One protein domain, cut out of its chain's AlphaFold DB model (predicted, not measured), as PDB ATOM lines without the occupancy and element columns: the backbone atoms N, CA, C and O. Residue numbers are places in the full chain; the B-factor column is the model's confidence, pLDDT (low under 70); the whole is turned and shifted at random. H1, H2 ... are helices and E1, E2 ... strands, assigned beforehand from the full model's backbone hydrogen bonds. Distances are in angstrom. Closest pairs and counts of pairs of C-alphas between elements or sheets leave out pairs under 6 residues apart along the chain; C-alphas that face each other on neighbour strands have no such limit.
ATOM      1  N   THR A  24      38.112 -60.901  34.373       95.19
ATOM      2  CA  THR A  24      38.923 -61.422  33.267       95.19
ATOM      3  C   THR A  24      40.402 -61.135  33.517       95.19
ATOM      4  O   THR A  24      40.788 -59.976  33.548       95.19
ATOM      5  N   PRO A  25      41.259 -62.152  33.692       97.31
ATOM      6  CA  PRO A  25      42.704 -61.960  33.797       97.31
ATOM      7  C   PRO A  25      43.304 -61.187  32.607       97.31
ATOM      8  O   PRO A  25      42.819 -61.307  31.480       97.31
ATOM      9  N   LEU A  26      44.364 -60.406  32.859       97.62
ATOM     10  CA  LEU A  26      45.011 -59.559  31.847       97.62
ATOM     11  C   LEU A  26      45.454 -60.346  30.606       97.62
ATOM     12  O   LEU A  26      45.199 -59.902  29.496       97.62
ATOM     13  N   ASP A  27      46.079 -61.509  30.777       97.88
ATOM     14  CA  ASP A  27      46.530 -62.374  29.679       97.88
ATOM     15  C   ASP A  27      45.372 -62.756  28.743       97.88
ATOM     16  O   ASP A  27      45.494 -62.668  27.521       97.88
ATOM     17  N   LYS A  28      44.204 -63.088  29.310       98.00
ATOM     18  CA  LYS A  28      42.998 -63.404  28.532       98.00
ATOM     19  C   LYS A  28      42.414 -62.177  27.839       98.00
ATOM     20  O   LYS A  28      41.989 -62.274  26.687       98.00
ATOM     21  N   ALA A  29      42.376 -61.035  28.524       97.44
ATOM     22  CA  ALA A  29      41.888 -59.786  27.949       97.44
ATOM     23  C   ALA A  29      42.782 -59.311  26.797       97.44
ATOM     24  O   ALA A  29      42.286 -58.956  25.728       97.44
ATOM     25  N   ARG A  30      44.101 -59.379  26.983       98.12
ATOM     26  CA  ARG A  30      45.091 -59.037  25.968       98.12
ATOM     27  C   ARG A  30      44.965 -59.942  24.747       98.12
ATOM     28  O   ARG A  30      44.769 -59.431  23.650       98.12
ATOM     29  N   ALA A  31      44.948 -61.263  24.939       98.06
ATOM     30  CA  ALA A  31      44.792 -62.219  23.841       98.06
ATOM     31  C   ALA A  31      43.487 -62.003  23.051       98.06
ATOM     32  O   ALA A  31      43.464 -62.121  21.825       98.06
ATOM     33  N   TYR A  32      42.389 -61.657  23.738       97.75
ATOM     34  CA  TYR A  32      41.141 -61.282  23.075       97.75
ATOM     35  C   TYR A  32      41.307 -60.014  22.229       97.75
ATOM     36  O   TYR A  32      40.957 -60.024  21.051       97.75
ATOM     37  N   ALA A  33      41.854 -58.937  22.799       97.44
ATOM     38  CA  ALA A  33      42.025 -57.674  22.088       97.44
ATOM     39  C   ALA A  33      42.979 -57.813  20.889       97.44
ATOM     40  O   ALA A  33      42.630 -57.387  19.790       97.44
ATOM     41  N   GLU A  34      44.123 -58.482  21.058       98.12
ATOM     42  CA  GLU A  34      45.069 -58.789  19.976       98.12
ATOM     43  C   GLU A  34      44.379 -59.530  18.829       98.12
ATOM     44  O   GLU A  34      44.507 -59.130  17.672       98.12
ATOM     45  N   LYS A  35      43.571 -60.552  19.139       97.88
ATOM     46  CA  LYS A  35      42.792 -61.279  18.132       97.88
ATOM     47  C   LYS A  35      41.815 -60.367  17.386       97.88
ATOM     48  O   LYS A  35      41.654 -60.529  16.178       97.88
ATOM     49  N   GLU A  36      41.137 -59.444  18.065       97.38
ATOM     50  CA  GLU A  36      40.204 -58.522  17.404       97.38
ATOM     51  C   GLU A  36      40.925 -57.493  16.513       97.38
ATOM     52  O   GLU A  36      40.467 -57.244  15.399       97.38
ATOM     53  N   PHE A  37      42.074 -56.951  16.937       97.38
ATOM     54  CA  PHE A  37      42.885 -56.040  16.114       97.38
ATOM     55  C   PHE A  37      43.534 -56.748  14.912       97.38
ATOM     56  O   PHE A  37      43.531 -56.212  13.800       97.38
ATOM     57  N   GLN A  38      43.998 -57.989  15.081       97.12
ATOM     58  CA  GLN A  38      44.577 -58.782  13.990       97.12
ATOM     59  C   GLN A  38      43.585 -59.028  12.845       97.12
ATOM     60  O   GLN A  38      43.991 -59.040  11.684       97.12
ATOM     61  N   LYS A  39      42.279 -59.156  13.131       97.19
ATOM     62  CA  LYS A  39      41.240 -59.312  12.091       97.19
ATOM     63  C   LYS A  39      41.190 -58.151  11.101       97.19
ATOM     64  O   LYS A  39      40.698 -58.335   9.991       97.19
ATOM     65  N   ILE A  40      41.661 -56.972  11.500       96.25
ATOM     66  CA  ILE A  40      41.710 -55.777  10.652       96.25
ATOM     67  C   ILE A  40      43.143 -55.400  10.254       96.25
ATOM     68  O   ILE A  40      43.373 -54.283   9.799       96.25
ATOM     69  N   GLY A  41      44.100 -56.321  10.418       96.50
ATOM     70  CA  GLY A  41      45.495 -56.123  10.022       96.50
ATOM     71  C   GLY A  41      46.257 -55.109  10.876       96.50
ATOM     72  O   GLY A  41      47.215 -54.519  10.389       96.50
ATOM     73  N   LYS A  42      45.827 -54.884  12.123       96.50
ATOM     74  CA  LYS A  42      46.457 -53.950  13.066       96.50
ATOM     75  C   LYS A  42      46.996 -54.680  14.291       96.50
ATOM     76  O   LYS A  42      46.542 -55.781  14.609       96.50
ATOM     77  N   THR A  43      47.930 -54.056  15.004       96.56
ATOM     78  CA  THR A  43      48.433 -54.567  16.285       96.56
ATOM     79  C   THR A  43      47.825 -53.802  17.462       96.56
ATOM     80  O   THR A  43      47.487 -52.624  17.349       96.56
ATOM     81  N   LEU A  44      47.657 -54.481  18.602       97.06
ATOM     82  CA  LEU A  44      47.089 -53.871  19.806       97.06
ATOM     83  C   LEU A  44      47.964 -52.726  20.331       97.06
ATOM     84  O   LEU A  44      47.438 -51.663  20.645       97.06
ATOM     85  N   ASP A  45      49.278 -52.933  20.411       96.62
ATOM     86  CA  ASP A  45      50.187 -51.972  21.045       96.62
ATOM     87  C   ASP A  45      50.386 -50.694  20.211       96.62
ATOM     88  O   ASP A  45      50.623 -49.627  20.777       96.62
ATOM     89  N   GLU A  46      50.244 -50.764  18.882       95.25
ATOM     90  CA  GLU A  46      50.253 -49.574  18.017       95.25
ATOM     91  C   GLU A  46      48.980 -48.736  18.195       95.25
ATOM     92  O   GLU A  46      49.030 -47.505  18.254       95.25
ATOM     93  N   GLU A  47      47.825 -49.397  18.289       95.56
ATOM     94  CA  GLU A  47      46.527 -48.723  18.331       95.56
ATOM     95  C   GLU A  47      46.151 -48.253  19.736       95.56
ATOM     96  O   GLU A  47      45.550 -47.187  19.880       95.56
ATOM     97  N   VAL A  48      46.506 -49.022  20.766       96.44
ATOM     98  CA  VAL A  48      46.210 -48.777  22.184       96.44
ATOM     99  C   VAL A  48      47.497 -48.988  22.999       96.44
ATOM    100  O   VAL A  48      47.665 -50.021  23.653       96.44
ATOM    101  N   PRO A  49      48.434 -48.024  22.965       95.38
ATOM    102  CA  PRO A  49      49.684 -48.137  23.706       95.38
ATOM    103  C   PRO A  49      49.416 -48.226  25.213       95.38
ATOM    104  O   PRO A  49      48.459 -47.645  25.723       95.38
ATOM    105  N   ASN A  50      50.289 -48.937  25.932       97.62
ATOM    106  CA  ASN A  50      50.184 -49.174  27.380       97.62
ATOM    107  C   ASN A  50      48.912 -49.935  27.807       97.62
ATOM    108  O   ASN A  50      48.464 -49.803  28.950       97.62
ATOM    109  N   PHE A  51      48.338 -50.748  26.909       98.12
ATOM    110  CA  PHE A  51      47.117 -51.517  27.169       98.12
ATOM    111  C   PHE A  51      47.155 -52.253  28.518       98.12
ATOM    112  O   PHE A  51      46.212 -52.141  29.295       98.12
ATOM    113  N   ASP A  52      48.245 -52.956  28.831       98.50
ATOM    114  CA  ASP A  52      48.366 -53.772  30.045       98.50
ATOM    115  C   ASP A  52      48.264 -52.951  31.338       98.50
ATOM    116  O   ASP A  52      47.572 -53.340  32.285       98.50
ATOM    117  N   GLU A  53      48.955 -51.813  31.389       98.50
ATOM    118  CA  GLU A  53      48.948 -50.911  32.544       98.50
ATOM    119  C   GLU A  53      47.569 -50.275  32.720       98.50
ATOM    120  O   GLU A  53      46.995 -50.298  33.816       98.50
ATOM    121  N   ASN A  54      46.994 -49.791  31.619       98.56
ATOM    122  CA  ASN A  54      45.677 -49.172  31.606       98.56
ATOM    123  C   ASN A  54      44.569 -50.177  31.956       98.56
ATOM    124  O   ASN A  54      43.626 -49.847  32.680       98.56
ATOM    125  N   TYR A  55      44.696 -51.426  31.506       98.31
ATOM    126  CA  TYR A  55      43.771 -52.503  31.838       98.31
ATOM    127  C   TYR A  55      43.826 -52.847  33.327       98.31
ATOM    128  O   TYR A  55      42.781 -52.929  33.974       98.31
ATOM    129  N   LYS A  56      45.024 -52.967  33.917       98.19
ATOM    130  CA  LYS A  56      45.181 -53.175  35.370       98.19
ATOM    131  C   LYS A  56      44.569 -52.030  36.177       98.19
ATOM    132  O   LYS A  56      43.898 -52.274  37.185       98.19
ATOM    133  N   LEU A  57      44.757 -50.782  35.739       98.00
ATOM    134  CA  LEU A  57      44.117 -49.620  36.359       98.00
ATOM    135  C   LEU A  57      42.589 -49.724  36.290       98.00
ATOM    136  O   LEU A  57      41.912 -49.524  37.303       98.00
ATOM    137  N   LEU A  58      42.047 -50.061  35.119       97.62
ATOM    138  CA  LEU A  58      40.615 -50.243  34.927       97.62
ATOM    139  C   LEU A  58      40.058 -51.344  35.839       97.62
ATOM    140  O   LEU A  58      39.064 -51.120  36.530       97.62
ATOM    141  N   GLN A  59      40.717 -52.504  35.900       96.19
ATOM    142  CA  GLN A  59      40.321 -53.601  36.784       96.19
ATOM    143  C   GLN A  59      40.285 -53.170  38.244       96.19
ATOM    144  O   GLN A  59      39.288 -53.408  38.924       96.19
ATOM    145  N   LYS A  60      41.333 -52.484  38.717       96.06
ATOM    146  CA  LYS A  60      41.388 -51.962  40.086       96.06
ATOM    147  C   LYS A  60      40.213 -51.028  40.375       96.06
ATOM    148  O   LYS A  60      39.590 -51.142  41.425       96.06
ATOM    149  N   LYS A  61      39.889 -50.124  39.448       96.25
ATOM    150  CA  LYS A  61      38.764 -49.193  39.604       96.25
ATOM    151  C   LYS A  61      37.414 -49.904  39.656       96.25
ATOM    152  O   LYS A  61      36.584 -49.540  40.479       96.25
ATOM    153  N   LEU A  62      37.200 -50.911  38.810       94.88
ATOM    154  CA  LEU A  62      35.956 -51.685  38.793       94.88
ATOM    155  C   LEU A  62      35.814 -52.586  40.028       94.88
ATOM    156  O   LEU A  62      34.722 -52.684  40.580       94.88
ATOM    157  N   ALA A  63      36.912 -53.162  40.523       92.25
ATOM    158  CA  ALA A  63      36.933 -53.911  41.781       92.25
ATOM    159  C   ALA A  63      36.617 -53.031  43.008       92.25
ATOM    160  O   ALA A  63      36.176 -53.536  44.034       92.25
ATOM    161  N   GLN A  64      36.832 -51.716  42.902       92.50
ATOM    162  CA  GLN A  64      36.500 -50.712  43.922       92.50
ATOM    163  C   GLN A  64      35.159 -50.005  43.658       92.50
ATOM    164  O   GLN A  64      34.853 -48.998  44.305       92.50
ATOM    165  N   SER A  65      34.381 -50.484  42.684       94.12
ATOM    166  CA  SER A  65      33.064 -49.928  42.382       94.12
ATOM    167  C   SER A  65      32.068 -50.186  43.518       94.12
ATOM    168  O   SER A  65      32.338 -50.916  44.470       94.12
ATOM    169  N   LYS A  66      30.889 -49.569  43.421       93.25
ATOM    170  CA  LYS A  66      29.794 -49.759  44.382       93.25
ATOM    171  C   LYS A  66      29.016 -51.065  44.176       93.25
ATOM    172  O   LYS A  66      28.105 -51.327  44.949       93.25
ATOM    173  N   GLY A  67      29.364 -51.871  43.171       92.31
ATOM    174  CA  GLY A  67      28.699 -53.152  42.928       92.31
ATOM    175  C   GLY A  67      27.278 -53.018  42.367       92.31
ATOM    176  O   GLY A  67      26.473 -53.931  42.521       92.31
ATOM    177  N   VAL A  68      26.925 -51.875  41.766       92.81
ATOM    178  CA  VAL A  68      25.579 -51.679  41.208       92.81
ATOM    179  C   VAL A  68      25.443 -52.550  39.958       92.81
ATOM    180  O   VAL A  68      26.285 -52.494  39.055       92.81
ATOM    181  N   ARG A  69      24.406 -53.389  39.911       90.88
ATOM    182  CA  ARG A  69      24.145 -54.258  38.756       90.88
ATOM    183  C   ARG A  69      23.658 -53.421  37.587       90.88
ATOM    184  O   ARG A  69      22.972 -52.423  37.785       90.88
ATOM    185  N   ARG A  70      23.929 -53.858  36.359       87.06
ATOM    186  CA  ARG A  70      23.548 -53.103  35.157       87.06
ATOM    187  C   ARG A  70      22.038 -52.840  35.052       87.06
ATOM    188  O   ARG A  70      21.640 -51.783  34.569       87.06
ATOM    189  N   VAL A  71      21.211 -53.780  35.509       87.56
ATOM    190  CA  VAL A  71      19.736 -53.657  35.544       87.56
ATOM    191  C   VAL A  71      19.234 -52.614  36.553       87.56
ATOM    192  O   VAL A  71      18.121 -52.108  36.421       87.56
ATOM    193  N   ASP A  72      20.069 -52.272  37.538       90.44
ATOM    194  CA  ASP A  72      19.792 -51.270  38.569       90.44
ATOM    195  C   ASP A  72      20.453 -49.915  38.242       90.44
ATOM    196  O   ASP A  72      20.446 -49.009  39.075       90.44
ATOM    197  N   ALA A 136      23.960 -27.930  39.359       96.81
ATOM    198  CA  ALA A 136      24.906 -28.791  38.660       96.81
ATOM    199  C   ALA A 136      25.928 -27.967  37.856       96.81
ATOM    200  O   ALA A 136      25.629 -26.900  37.323       96.81
ATOM    201  N   LYS A 137      27.171 -28.452  37.756       97.38
ATOM    202  CA  LYS A 137      28.261 -27.722  37.089       97.38
ATOM    203  C   LYS A 137      28.875 -28.527  35.954       97.38
ATOM    204  O   LYS A 137      29.460 -29.582  36.188       97.38
ATOM    205  N   TYR A 138      28.840 -27.979  34.743       97.19
ATOM    206  CA  TYR A 138      29.614 -28.506  33.619       97.19
ATOM    207  C   TYR A 138      31.106 -28.212  33.808       97.19
ATOM    208  O   TYR A 138      31.507 -27.085  34.107       97.19
ATOM    209  N   THR A 139      31.945 -29.233  33.662       97.25
ATOM    210  CA  THR A 139      33.402 -29.113  33.759       97.25
ATOM    211  C   THR A 139      34.089 -30.273  33.033       97.25
ATOM    212  O   THR A 139      33.432 -31.094  32.397       97.25
ATOM    213  N   THR A 140      35.417 -30.339  33.102       97.38
ATOM    214  CA  THR A 140      36.184 -31.483  32.602       97.38
ATOM    215  C   THR A 140      37.020 -32.083  33.722       97.38
ATOM    216  O   THR A 140      37.563 -31.355  34.552       97.38
ATOM    217  N   VAL A 141      37.104 -33.411  33.760       97.69
ATOM    218  CA  VAL A 141      37.826 -34.154  34.803       97.69
ATOM    219  C   VAL A 141      38.668 -35.246  34.139       97.69
ATOM    220  O   VAL A 141      38.146 -35.921  33.245       97.69
ATOM    221  N   PRO A 142      39.944 -35.437  34.530       98.25
ATOM    222  CA  PRO A 142      40.728 -36.585  34.083       98.25
ATOM    223  C   PRO A 142      40.005 -37.895  34.405       98.25
ATOM    224  O   PRO A 142      39.528 -38.088  35.523       98.25
ATOM    225  N   VAL A 143      39.924 -38.821  33.451       97.81
ATOM    226  CA  VAL A 143      39.181 -40.072  33.654       97.81
ATOM    227  C   VAL A 143      39.786 -40.913  34.775       97.81
ATOM    228  O   VAL A 143      39.052 -41.552  35.525       97.81
ATOM    229  N   LYS A 144      41.101 -40.842  35.007       98.00
ATOM    230  CA  LYS A 144      41.730 -41.480  36.173       98.00
ATOM    231  C   LYS A 144      41.187 -41.002  37.526       98.00
ATOM    232  O   LYS A 144      41.292 -41.755  38.494       98.00
ATOM    233  N   ASP A 145      40.563 -39.829  37.607       98.12
ATOM    234  CA  ASP A 145      40.007 -39.276  38.851       98.12
ATOM    235  C   ASP A 145      38.519 -39.614  39.049       98.12
ATOM    236  O   ASP A 145      37.956 -39.369  40.122       98.12
ATOM    237  N   LEU A 146      37.883 -40.210  38.035       98.19
ATOM    238  CA  LEU A 146      36.504 -40.690  38.088       98.19
ATOM    239  C   LEU A 146      36.428 -42.118  38.649       98.19
ATOM    240  O   LEU A 146      37.383 -42.908  38.576       98.19
ATOM    241  N   LYS A 147      35.275 -42.451  39.234       97.81
ATOM    242  CA  LYS A 147      35.019 -43.730  39.907       97.81
ATOM    243  C   LYS A 147      33.764 -44.404  39.342       97.81
ATOM    244  O   LYS A 147      32.709 -43.779  39.320       97.81
ATOM    245  N   PRO A 148      33.828 -45.670  38.911       96.88
ATOM    246  CA  PRO A 148      32.642 -46.398  38.477       96.88
ATOM    247  C   PRO A 148      31.778 -46.829  39.672       96.88
ATOM    248  O   PRO A 148      32.294 -47.105  40.754       96.88
ATOM    249  N   ILE A 149      30.464 -46.930  39.464       96.50
ATOM    250  CA  ILE A 149      29.538 -47.599  40.399       96.50
ATOM    251  C   ILE A 149      29.091 -48.977  39.918       96.50
ATOM    252  O   ILE A 149      28.796 -49.828  40.752       96.50
ATOM    253  N   GLN A 150      29.073 -49.188  38.599       92.75
ATOM    254  CA  GLN A 150      28.595 -50.410  37.969       92.75
ATOM    255  C   GLN A 150      29.620 -51.541  38.107       92.75
ATOM    256  O   GLN A 150      30.799 -51.350  37.798       92.75
ATOM    257  N   GLU A 151      29.161 -52.720  38.527       86.88
ATOM    258  CA  GLU A 151      29.988 -53.931  38.624       86.88
ATOM    259  C   GLU A 151      30.280 -54.524  37.232       86.88
ATOM    260  O   GLU A 151      31.400 -54.934  36.903       86.88
ATOM    261  N   GLU A 152      29.249 -54.560  36.390       88.50
ATOM    262  CA  GLU A 152      29.231 -55.284  35.122       88.50
ATOM    263  C   GLU A 152      29.620 -54.380  33.953       88.50
ATOM    264  O   GLU A 152      28.765 -53.824  33.269       88.50
ATOM    265  N   VAL A 153      30.921 -54.246  33.701       92.12
ATOM    266  CA  VAL A 153      31.431 -53.596  32.488       92.12
ATOM    267  C   VAL A 153      32.023 -54.645  31.554       92.12
ATOM    268  O   VAL A 153      32.898 -55.423  31.950       92.12
ATOM    269  N   TYR A 154      31.539 -54.662  30.314       93.56
ATOM    270  CA  TYR A 154      31.850 -55.692  29.334       93.56
ATOM    271  C   TYR A 154      32.997 -55.279  28.410       93.56
ATOM    272  O   TYR A 154      32.917 -54.315  27.653       93.56
ATOM    273  N   PHE A 155      34.075 -56.045  28.449       95.06
ATOM    274  CA  PHE A 155      35.305 -55.808  27.716       95.06
ATOM    275  C   PHE A 155      35.119 -55.849  26.198       95.06
ATOM    276  O   PHE A 155      35.657 -54.997  25.497       95.06
ATOM    277  N   ASP A 156      34.293 -56.757  25.684       92.56
ATOM    278  CA  ASP A 156      33.960 -56.843  24.259       92.56
ATOM    279  C   ASP A 156      33.268 -55.573  23.741       92.56
ATOM    280  O   ASP A 156      33.559 -55.114  22.633       92.56
ATOM    281  N   LYS A 157      32.437 -54.930  24.574       91.44
ATOM    282  CA  LYS A 157      31.823 -53.633  24.255       91.44
ATOM    283  C   LYS A 157      32.809 -52.464  24.294       91.44
ATOM    284  O   LYS A 157      32.568 -51.456  23.637       91.44
ATOM    285  N   ILE A 158      33.912 -52.588  25.032       94.44
ATOM    286  CA  ILE A 158      34.978 -51.576  25.054       94.44
ATOM    287  C   ILE A 158      35.903 -51.743  23.842       94.44
ATOM    288  O   ILE A 158      36.253 -50.762  23.190       94.44
ATOM    289  N   VAL A 159      36.293 -52.981  23.525       94.88
ATOM    290  CA  VAL A 159      37.252 -53.287  22.452       94.88
ATOM    291  C   VAL A 159      36.656 -53.036  21.070       94.88
ATOM    292  O   VAL A 159      37.354 -52.509  20.210       94.88
ATOM    293  N   ALA A 160      35.378 -53.350  20.837       92.88
ATOM    294  CA  ALA A 160      34.777 -53.203  19.509       92.88
ATOM    295  C   ALA A 160      34.884 -51.768  18.926       92.88
ATOM    296  O   ALA A 160      35.301 -51.629  17.771       92.88
ATOM    297  N   PRO A 161      34.588 -50.687  19.680       91.44
ATOM    298  CA  PRO A 161      34.874 -49.322  19.240       91.44
ATOM    299  C   PRO A 161      36.364 -49.042  18.999       91.44
ATOM    300  O   PRO A 161      36.692 -48.405  18.001       91.44
ATOM    301  N   LEU A 162      37.260 -49.526  19.869       94.50
ATOM    302  CA  LEU A 162      38.708 -49.300  19.737       94.50
ATOM    303  C   LEU A 162      39.278 -49.973  18.484       94.50
ATOM    304  O   LEU A 162      40.077 -49.379  17.774       94.50
ATOM    305  N   VAL A 163      38.817 -51.178  18.155       94.69
ATOM    306  CA  VAL A 163      39.192 -51.878  16.918       94.69
ATOM    307  C   VAL A 163      38.699 -51.098  15.704       94.69
ATOM    308  O   VAL A 163      39.439 -50.869  14.753       94.69
ATOM    309  N   LYS A 164      37.448 -50.634  15.737       91.75
ATOM    310  CA  LYS A 164      36.847 -49.942  14.592       91.75
ATOM    311  C   LYS A 164      37.458 -48.562  14.328       91.75
ATOM    312  O   LYS A 164      37.469 -48.121  13.181       91.75
ATOM    313  N   PHE A 165      37.902 -47.862  15.367       90.75
ATOM    314  CA  PHE A 165      38.199 -46.434  15.278       90.75
ATOM    315  C   PHE A 165      39.549 -46.016  15.872       90.75
ATOM    316  O   PHE A 165      39.896 -44.838  15.790       90.75
ATOM    317  N   GLY A 166      40.306 -46.956  16.433       91.56
ATOM    318  CA  GLY A 166      41.536 -46.697  17.175       91.56
ATOM    319  C   GLY A 166      41.276 -46.191  18.595       91.56
ATOM    320  O   GLY A 166      40.131 -46.094  19.056       91.56
ATOM    321  N   LYS A 167      42.360 -45.851  19.302       94.06
ATOM    322  CA  LYS A 167      42.278 -45.238  20.633       94.06
ATOM    323  C   LYS A 167      41.481 -43.940  20.641       94.06
ATOM    324  O   LYS A 167      41.462 -43.161  19.686       94.06
ATOM    325  N   ILE A 168      40.887 -43.665  21.792       95.44
ATOM    326  CA  ILE A 168      40.222 -42.399  22.061       95.44
ATOM    327  C   ILE A 168      41.278 -41.310  22.257       95.44
ATOM    328  O   ILE A 168      42.299 -41.513  22.906       95.44
ATOM    329  N   THR A 169      41.011 -40.133  21.701       95.50
ATOM    330  CA  THR A 169      41.872 -38.954  21.811       95.50
ATOM    331  C   THR A 169      41.110 -37.789  22.431       95.50
ATOM    332  O   THR A 169      39.880 -37.724  22.360       95.50
ATOM    333  N   GLN A 170      41.834 -36.827  23.014       96.00
ATOM    334  CA  GLN A 170      41.231 -35.680  23.701       96.00
ATOM    335  C   GLN A 170      40.312 -34.842  22.796       96.00
ATOM    336  O   GLN A 170      39.302 -34.322  23.272       96.00
ATOM    337  N   SER A 171      40.646 -34.709  21.508       91.94
ATOM    338  CA  SER A 171      39.866 -33.957  20.513       91.94
ATOM    339  C   SER A 171      38.688 -34.749  19.929       91.94
ATOM    340  O   SER A 171      37.824 -34.162  19.264       91.94
ATOM    341  N   GLY A 172      38.646 -36.060  20.184       89.50
ATOM    342  CA  GLY A 172      37.634 -36.972  19.679       89.50
ATOM    343  C   GLY A 172      36.235 -36.707  20.249       89.50
ATOM    344  O   GLY A 172      36.063 -36.009  21.245       89.50
ATOM    345  N   PRO A 173      35.187 -37.257  19.622       88.00
ATOM    346  CA  PRO A 173      33.818 -37.049  20.083       88.00
ATOM    347  C   PRO A 173      33.482 -37.783  21.391       88.00
ATOM    348  O   PRO A 173      32.577 -37.325  22.078       88.00
ATOM    349  N   VAL A 174      34.191 -38.860  21.784       88.81
ATOM    350  CA  VAL A 174      33.902 -39.562  23.060       88.81
ATOM    351  C   VAL A 174      34.082 -38.633  24.256       88.81
ATOM    352  O   VAL A 174      33.198 -38.551  25.100       88.81
ATOM    353  N   THR A 175      35.200 -37.905  24.308       91.31
ATOM    354  CA  THR A 175      35.555 -37.019  25.430       91.31
ATOM    355  C   THR A 175      34.624 -35.810  25.541       91.31
ATOM    356  O   THR A 175      34.545 -35.191  26.600       91.31
ATOM    357  N   LYS A 176      33.893 -35.488  24.463       90.75
ATOM    358  CA  LYS A 176      32.901 -34.403  24.402       90.75
ATOM    359  C   LYS A 176      31.510 -34.831  24.862       90.75
ATOM    360  O   LYS A 176      30.691 -33.963  25.150       90.75
ATOM    361  N   LEU A 177      31.221 -36.133  24.911       90.19
ATOM    362  CA  LEU A 177      29.954 -36.607  25.453       90.19
ATOM    363  C   LEU A 177      29.973 -36.465  26.973       90.19
ATOM    364  O   LEU A 177      30.872 -36.970  27.640       90.19
ATOM    365  N   THR A 178      28.972 -35.773  27.503       94.38
ATOM    366  CA  THR A 178      28.884 -35.479  28.931       94.38
ATOM    367  C   THR A 178      28.557 -36.737  29.732       94.38
ATOM    368  O   THR A 178      27.623 -37.465  29.401       94.38
ATOM    369  N   LEU A 179      29.315 -36.971  30.803       95.25
ATOM    370  CA  LEU A 179      28.994 -37.941  31.851       95.25
ATOM    371  C   LEU A 179      28.335 -37.227  33.035       95.25
ATOM    372  O   LEU A 179      28.752 -36.131  33.413       95.25
ATOM    373  N   ILE A 180      27.351 -37.859  33.667       97.25
ATOM    374  CA  ILE A 180      26.802 -37.379  34.940       97.25
ATOM    375  C   ILE A 180      27.688 -37.905  36.070       97.25
ATOM    376  O   ILE A 180      27.958 -39.106  36.148       97.25
ATOM    377  N   THR A 181      28.141 -37.005  36.941       98.00
ATOM    378  CA  THR A 181      29.010 -37.337  38.075       98.00
ATOM    379  C   THR A 181      28.486 -36.784  39.389       98.00
ATOM    380  O   THR A 181      27.916 -35.695  39.432       98.00
ATOM    381  N   SER A 182      28.720 -37.515  40.473       98.25
ATOM    382  CA  SER A 182      28.455 -37.058  41.835       98.25
ATOM    383  C   SER A 182      29.530 -36.094  42.352       98.25
ATOM    384  O   SER A 182      30.619 -35.939  41.785       98.25
ATOM    385  N   SER A 183      29.256 -35.473  43.500       97.38
ATOM    386  CA  SER A 183      30.195 -34.592  44.206       97.38
ATOM    387  C   SER A 183      31.530 -35.278  44.544       97.38
ATOM    388  O   SER A 183      32.581 -34.630  44.535       97.38
ATOM    389  N   ASP A 184      31.498 -36.593  44.773       96.69
ATOM    390  CA  ASP A 184      32.618 -37.478  45.103       96.69
ATOM    391  C   ASP A 184      33.195 -38.260  43.899       96.69
ATOM    392  O   ASP A 184      33.946 -39.229  44.084       96.69
ATOM    393  N   ASN A 185      32.927 -37.756  42.684       97.25
ATOM    394  CA  ASN A 185      33.460 -38.183  41.382       97.25
ATOM    395  C   ASN A 185      33.032 -39.587  40.918       97.25
ATOM    396  O   ASN A 185      33.710 -40.191  40.081       97.25
ATOM    397  N   TYR A 186      31.923 -40.118  41.427       98.25
ATOM    398  CA  TYR A 186      31.351 -41.336  40.868       98.25
ATOM    399  C   TYR A 186      30.569 -41.031  39.590       98.25
ATOM    400  O   TYR A 186      29.837 -40.046  39.543       98.25
ATOM    401  N   ILE A 187      30.723 -41.869  38.565       96.75
ATOM    402  CA  ILE A 187      29.950 -41.783  37.319       96.75
ATOM    403  C   ILE A 187      28.622 -42.530  37.472       96.75
ATOM    404  O   ILE A 187      28.592 -43.651  37.982       96.75
ATOM    405  N   ILE A 188      27.540 -41.900  37.015       93.44
ATOM    406  CA  ILE A 188      26.187 -42.470  37.028       93.44
ATOM    407  C   ILE A 188      25.918 -43.331  35.800       93.44
ATOM    408  O   ILE A 188      25.254 -44.346  35.924       93.44
ATOM    409  N   ASP A 189      26.450 -42.956  34.642       85.56
ATOM    410  CA  ASP A 189      26.247 -43.671  33.381       85.56
ATOM    411  C   ASP A 189      27.471 -43.482  32.460       85.56
ATOM    412  O   ASP A 189      28.304 -42.596  32.681       85.56
ATOM    413  N   GLY A 190      27.591 -44.317  31.424       88.81
ATOM    414  CA  GLY A 190      28.657 -44.300  30.428       88.81
ATOM    415  C   GLY A 190      29.903 -45.088  30.827       88.81
ATOM    416  O   GLY A 190      31.011 -44.695  30.449       88.81
ATOM    417  N   HIS A 191      29.761 -46.175  31.588       93.69
ATOM    418  CA  HIS A 191      30.886 -46.942  32.133       93.69
ATOM    419  C   HIS A 191      31.754 -47.598  31.055       93.69
ATOM    420  O   HIS A 191      32.971 -47.664  31.246       93.69
ATOM    421  N   HIS A 192      31.214 -48.013  29.904       92.81
ATOM    422  CA  HIS A 192      32.032 -48.537  28.804       92.81
ATOM    423  C   HIS A 192      32.805 -47.418  28.101       92.81
ATOM    424  O   HIS A 192      33.982 -47.603  27.790       92.81
ATOM    425  N   ARG A 193      32.205 -46.230  27.926       92.56
ATOM    426  CA  ARG A 193      32.911 -45.042  27.397       92.56
ATOM    427  C   ARG A 193      34.052 -44.626  28.315       92.56
ATOM    428  O   ARG A 193      35.177 -44.438  27.859       92.56
ATOM    429  N   PHE A 194      33.761 -44.526  29.609       95.94
ATOM    430  CA  PHE A 194      34.749 -44.294  30.655       95.94
ATOM    431  C   PHE A 194      35.894 -45.311  30.581       95.94
ATOM    432  O   PHE A 194      37.064 -44.934  30.574       95.94
ATOM    433  N   SER A 195      35.557 -46.592  30.451       96.50
ATOM    434  CA  SER A 195      36.544 -47.667  30.388       96.50
ATOM    435  C   SER A 195      37.389 -47.611  29.118       96.50
ATOM    436  O   SER A 195      38.599 -47.795  29.190       96.50
ATOM    437  N   GLY A 196      36.790 -47.288  27.969       96.44
ATOM    438  CA  GLY A 196      37.526 -47.058  26.727       96.44
ATOM    439  C   GLY A 196      38.501 -45.889  26.839       96.44
ATOM    440  O   GLY A 196      39.613 -45.975  26.315       96.44
ATOM    441  N   MET A 197      38.120 -44.814  27.544       97.50
ATOM    442  CA  MET A 197      39.019 -43.687  27.807       97.50
ATOM    443  C   MET A 197      40.182 -44.113  28.702       97.50
ATOM    444  O   MET A 197      41.319 -43.839  28.347       97.50
ATOM    445  N   ILE A 198      39.925 -44.857  29.787       98.06
ATOM    446  CA  ILE A 198      40.991 -45.408  30.644       98.06
ATOM    447  C   ILE A 198      41.953 -46.286  29.838       98.06
ATOM    448  O   ILE A 198      43.157 -46.121  29.979       98.06
ATOM    449  N   LEU A 199      41.441 -47.190  28.990       97.94
ATOM    450  CA  LEU A 199      42.283 -48.049  28.148       97.94
ATOM    451  C   LEU A 199      43.118 -47.256  27.140       97.94
ATOM    452  O   LEU A 199      44.241 -47.656  26.850       97.94
ATOM    453  N   SER A 200      42.576 -46.155  26.620       97.69
ATOM    454  CA  SER A 200      43.251 -45.321  25.623       97.69
ATOM    455  C   SER A 200      44.339 -44.444  26.240       97.69
ATOM    456  O   SER A 200      45.451 -44.411  25.721       97.69
ATOM    457  N   ASP A 201      43.998 -43.715  27.305       98.06
ATOM    458  CA  ASP A 201      44.881 -42.826  28.059       98.06
ATOM    459  C   ASP A 201      44.145 -42.333  29.336       98.06
ATOM    460  O   ASP A 201      43.154 -41.595  29.241       98.06
ATOM    461  N   PRO A 202      44.598 -42.714  30.550       98.19
ATOM    462  CA  PRO A 202      43.971 -42.309  31.811       98.19
ATOM    463  C   PRO A 202      43.963 -40.795  32.091       98.19
ATOM    464  O   PRO A 202      43.192 -40.343  32.947       98.19
ATOM    465  N   ASP A 203      44.797 -40.012  31.404       98.12
ATOM    466  CA  ASP A 203      44.873 -38.554  31.542       98.12
ATOM    467  C   ASP A 203      43.882 -37.803  30.641       98.12
ATOM    468  O   ASP A 203      43.714 -36.585  30.788       98.12
ATOM    469  N   LEU A 204      43.159 -38.512  29.763       98.19
ATOM    470  CA  LEU A 204      42.065 -37.931  28.988       98.19
ATOM    471  C   LEU A 204      41.056 -37.255  29.909       98.19
ATOM    472  O   LEU A 204      40.617 -37.807  30.917       98.19
ATOM    473  N   LYS A 205      40.631 -36.054  29.530       98.12
ATOM    474  CA  LYS A 205      39.609 -35.303  30.248       98.12
ATOM    475  C   LYS A 205      38.244 -35.583  29.639       98.12
ATOM    476  O   LYS A 205      38.007 -35.245  28.477       98.12
ATOM    477  N   ALA A 206      37.351 -36.154  30.440       96.94
ATOM    478  CA  ALA A 206      35.949 -36.322  30.086       96.94
ATOM    479  C   ALA A 206      35.173 -35.031  30.366       96.94
ATOM    480  O   ALA A 206      35.383 -34.391  31.401       96.94
ATOM    481  N   SER A 207      34.258 -34.669  29.465       96.44
ATOM    482  CA  SER A 207      33.190 -33.716  29.763       96.44
ATOM    483  C   SER A 207      32.276 -34.315  30.827       96.44
ATOM    484  O   SER A 207      31.784 -35.433  30.669       96.44
ATOM    485  N   VAL A 208      32.049 -33.587  31.916       97.12
ATOM    486  CA  VAL A 208      31.161 -34.032  32.989       97.12
ATOM    487  C   VAL A 208      30.199 -32.929  33.385       97.12
ATOM    488  O   VAL A 208      30.551 -31.748  33.398       97.12
ATOM    489  N   VAL A 209      28.998 -33.328  33.782       97.75
ATOM    490  CA  VAL A 209      28.166 -32.525  34.663       97.75
ATOM    491  C   VAL A 209      28.335 -33.053  36.081       97.75
ATOM    492  O   VAL A 209      28.062 -34.216  36.378       97.75
ATOM    493  N   LYS A 210      28.859 -32.202  36.958       98.00
ATOM    494  CA  LYS A 210      29.074 -32.507  38.366       98.00
ATOM    495  C   LYS A 210      27.873 -32.041  39.169       98.00
ATOM    496  O   LYS A 210      27.655 -30.840  39.321       98.00
ATOM    497  N   VAL A 211      27.108 -32.998  39.672       98.19
ATOM    498  CA  VAL A 211      25.938 -32.765  40.514       98.19
ATOM    499  C   VAL A 211      26.396 -32.770  41.976       98.19
ATOM    500  O   VAL A 211      27.059 -33.726  42.393       98.19
TER     501      VAL A 211
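AT A GLANCE: This is residues 24 to 72 and 136 to 211 of the 235 residues of an uncharacterized protein of Thermoplasmata archaeon M11B2D (UniProt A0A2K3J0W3). One helix, H6, forms the core; H3 and H4 pack on it, H1 touches both of these at one end of the longest axis, and a small three-stranded sheet makes the other end. The short H2 touches H1, the short H5 grazes the sheet, and the link of residues 143 to 154 leads from E1 back to H4. The printed part has 125 residues, with six named helices and three named strands in the order H1 H2 H3 E1 H4 H5 E2 H6 E3; the sheet, E1 E3 E2, is mixed, and the class is mixed, helices and strands. The whole is compact, with a radius of gyration of the C-alphas of 14.1 A and spans of 45 by 31 by 24 A.

HOW THE PARTS SIT: In the sheet, E3, residues 205 to 210, is the inner strand between the edge strands E1, residues 137 to 142, and E2, residues 179 to 181. E1 and E3 are antiparallel, with N 139 and O 208 within hydrogen-bond range at 2.9 A; E3 and E2 are parallel, with N 181 and O 209 at 2.8 A. H6, residues 191 to 200, only grazes the sheet with residues 191 to 198; E2, H6 and E3 form a strand-helix-strand unit, two parallel neighbour strands with a helix between, its crossover right-handed. H5, residues 173 to 176, only grazes the sheet with residues 174 to 176. H3, residues 51 to 63, touches H6 at a shallow tilt of 31 degrees, opposite ways; their closest C-alphas, of Asn 54 and Leu 199, are 5.0 A apart. H4, residues 155 to 165, touches H6 at a steep tilt of 57 degrees, closest at the C-alphas of Ile 158 and Gly 196, 5.5 A. H3 and H4 are apart. H1, residues 26 to 38, touches H4 at a shallow tilt of 32 degrees, the same way, closest at the C-alphas of Phe 37 and Val 163, 5.6 A. With residues 26 to 30 alone H1 touches H3, closest at the C-alphas of Leu 26 and Asp 52, 6.9 A. H2, residues 44 to 47, only just touches H1, with 3 pairs of C-alphas within 8 A, the closest those of Leu 44 and Glu 34, 5.3 A. Every O i to N i+4 pair is within hydrogen-bond range in H1, H3 and H6, and 5 of 7 in H4; H2 and H5 are too short for such a pair.

IN THESE COORDINATES: H1 begins at C-alpha 26, (45.011, -59.559, 31.847), and is 17.9 A long; H3 is 18.0 A, H4 15.8 A and H6 14.1 A. E1 is 15.6 A long and E3 13.6 A, ending at C-alpha 210, (29.074, -32.507, 38.366).

THE WHOLE: The C-alphas of Gly 41 and Ala 136, 44.6 A apart, are the two farthest apart. Residues 73 to 135 are not printed, and C-alphas 72 and 136 are 23.1 A apart across this cut. The link from E1 to H4 is long; residues 147 to 148 in it pair, parallel, with residues 186 to 187. No printed residue is under 70 in pLDDT.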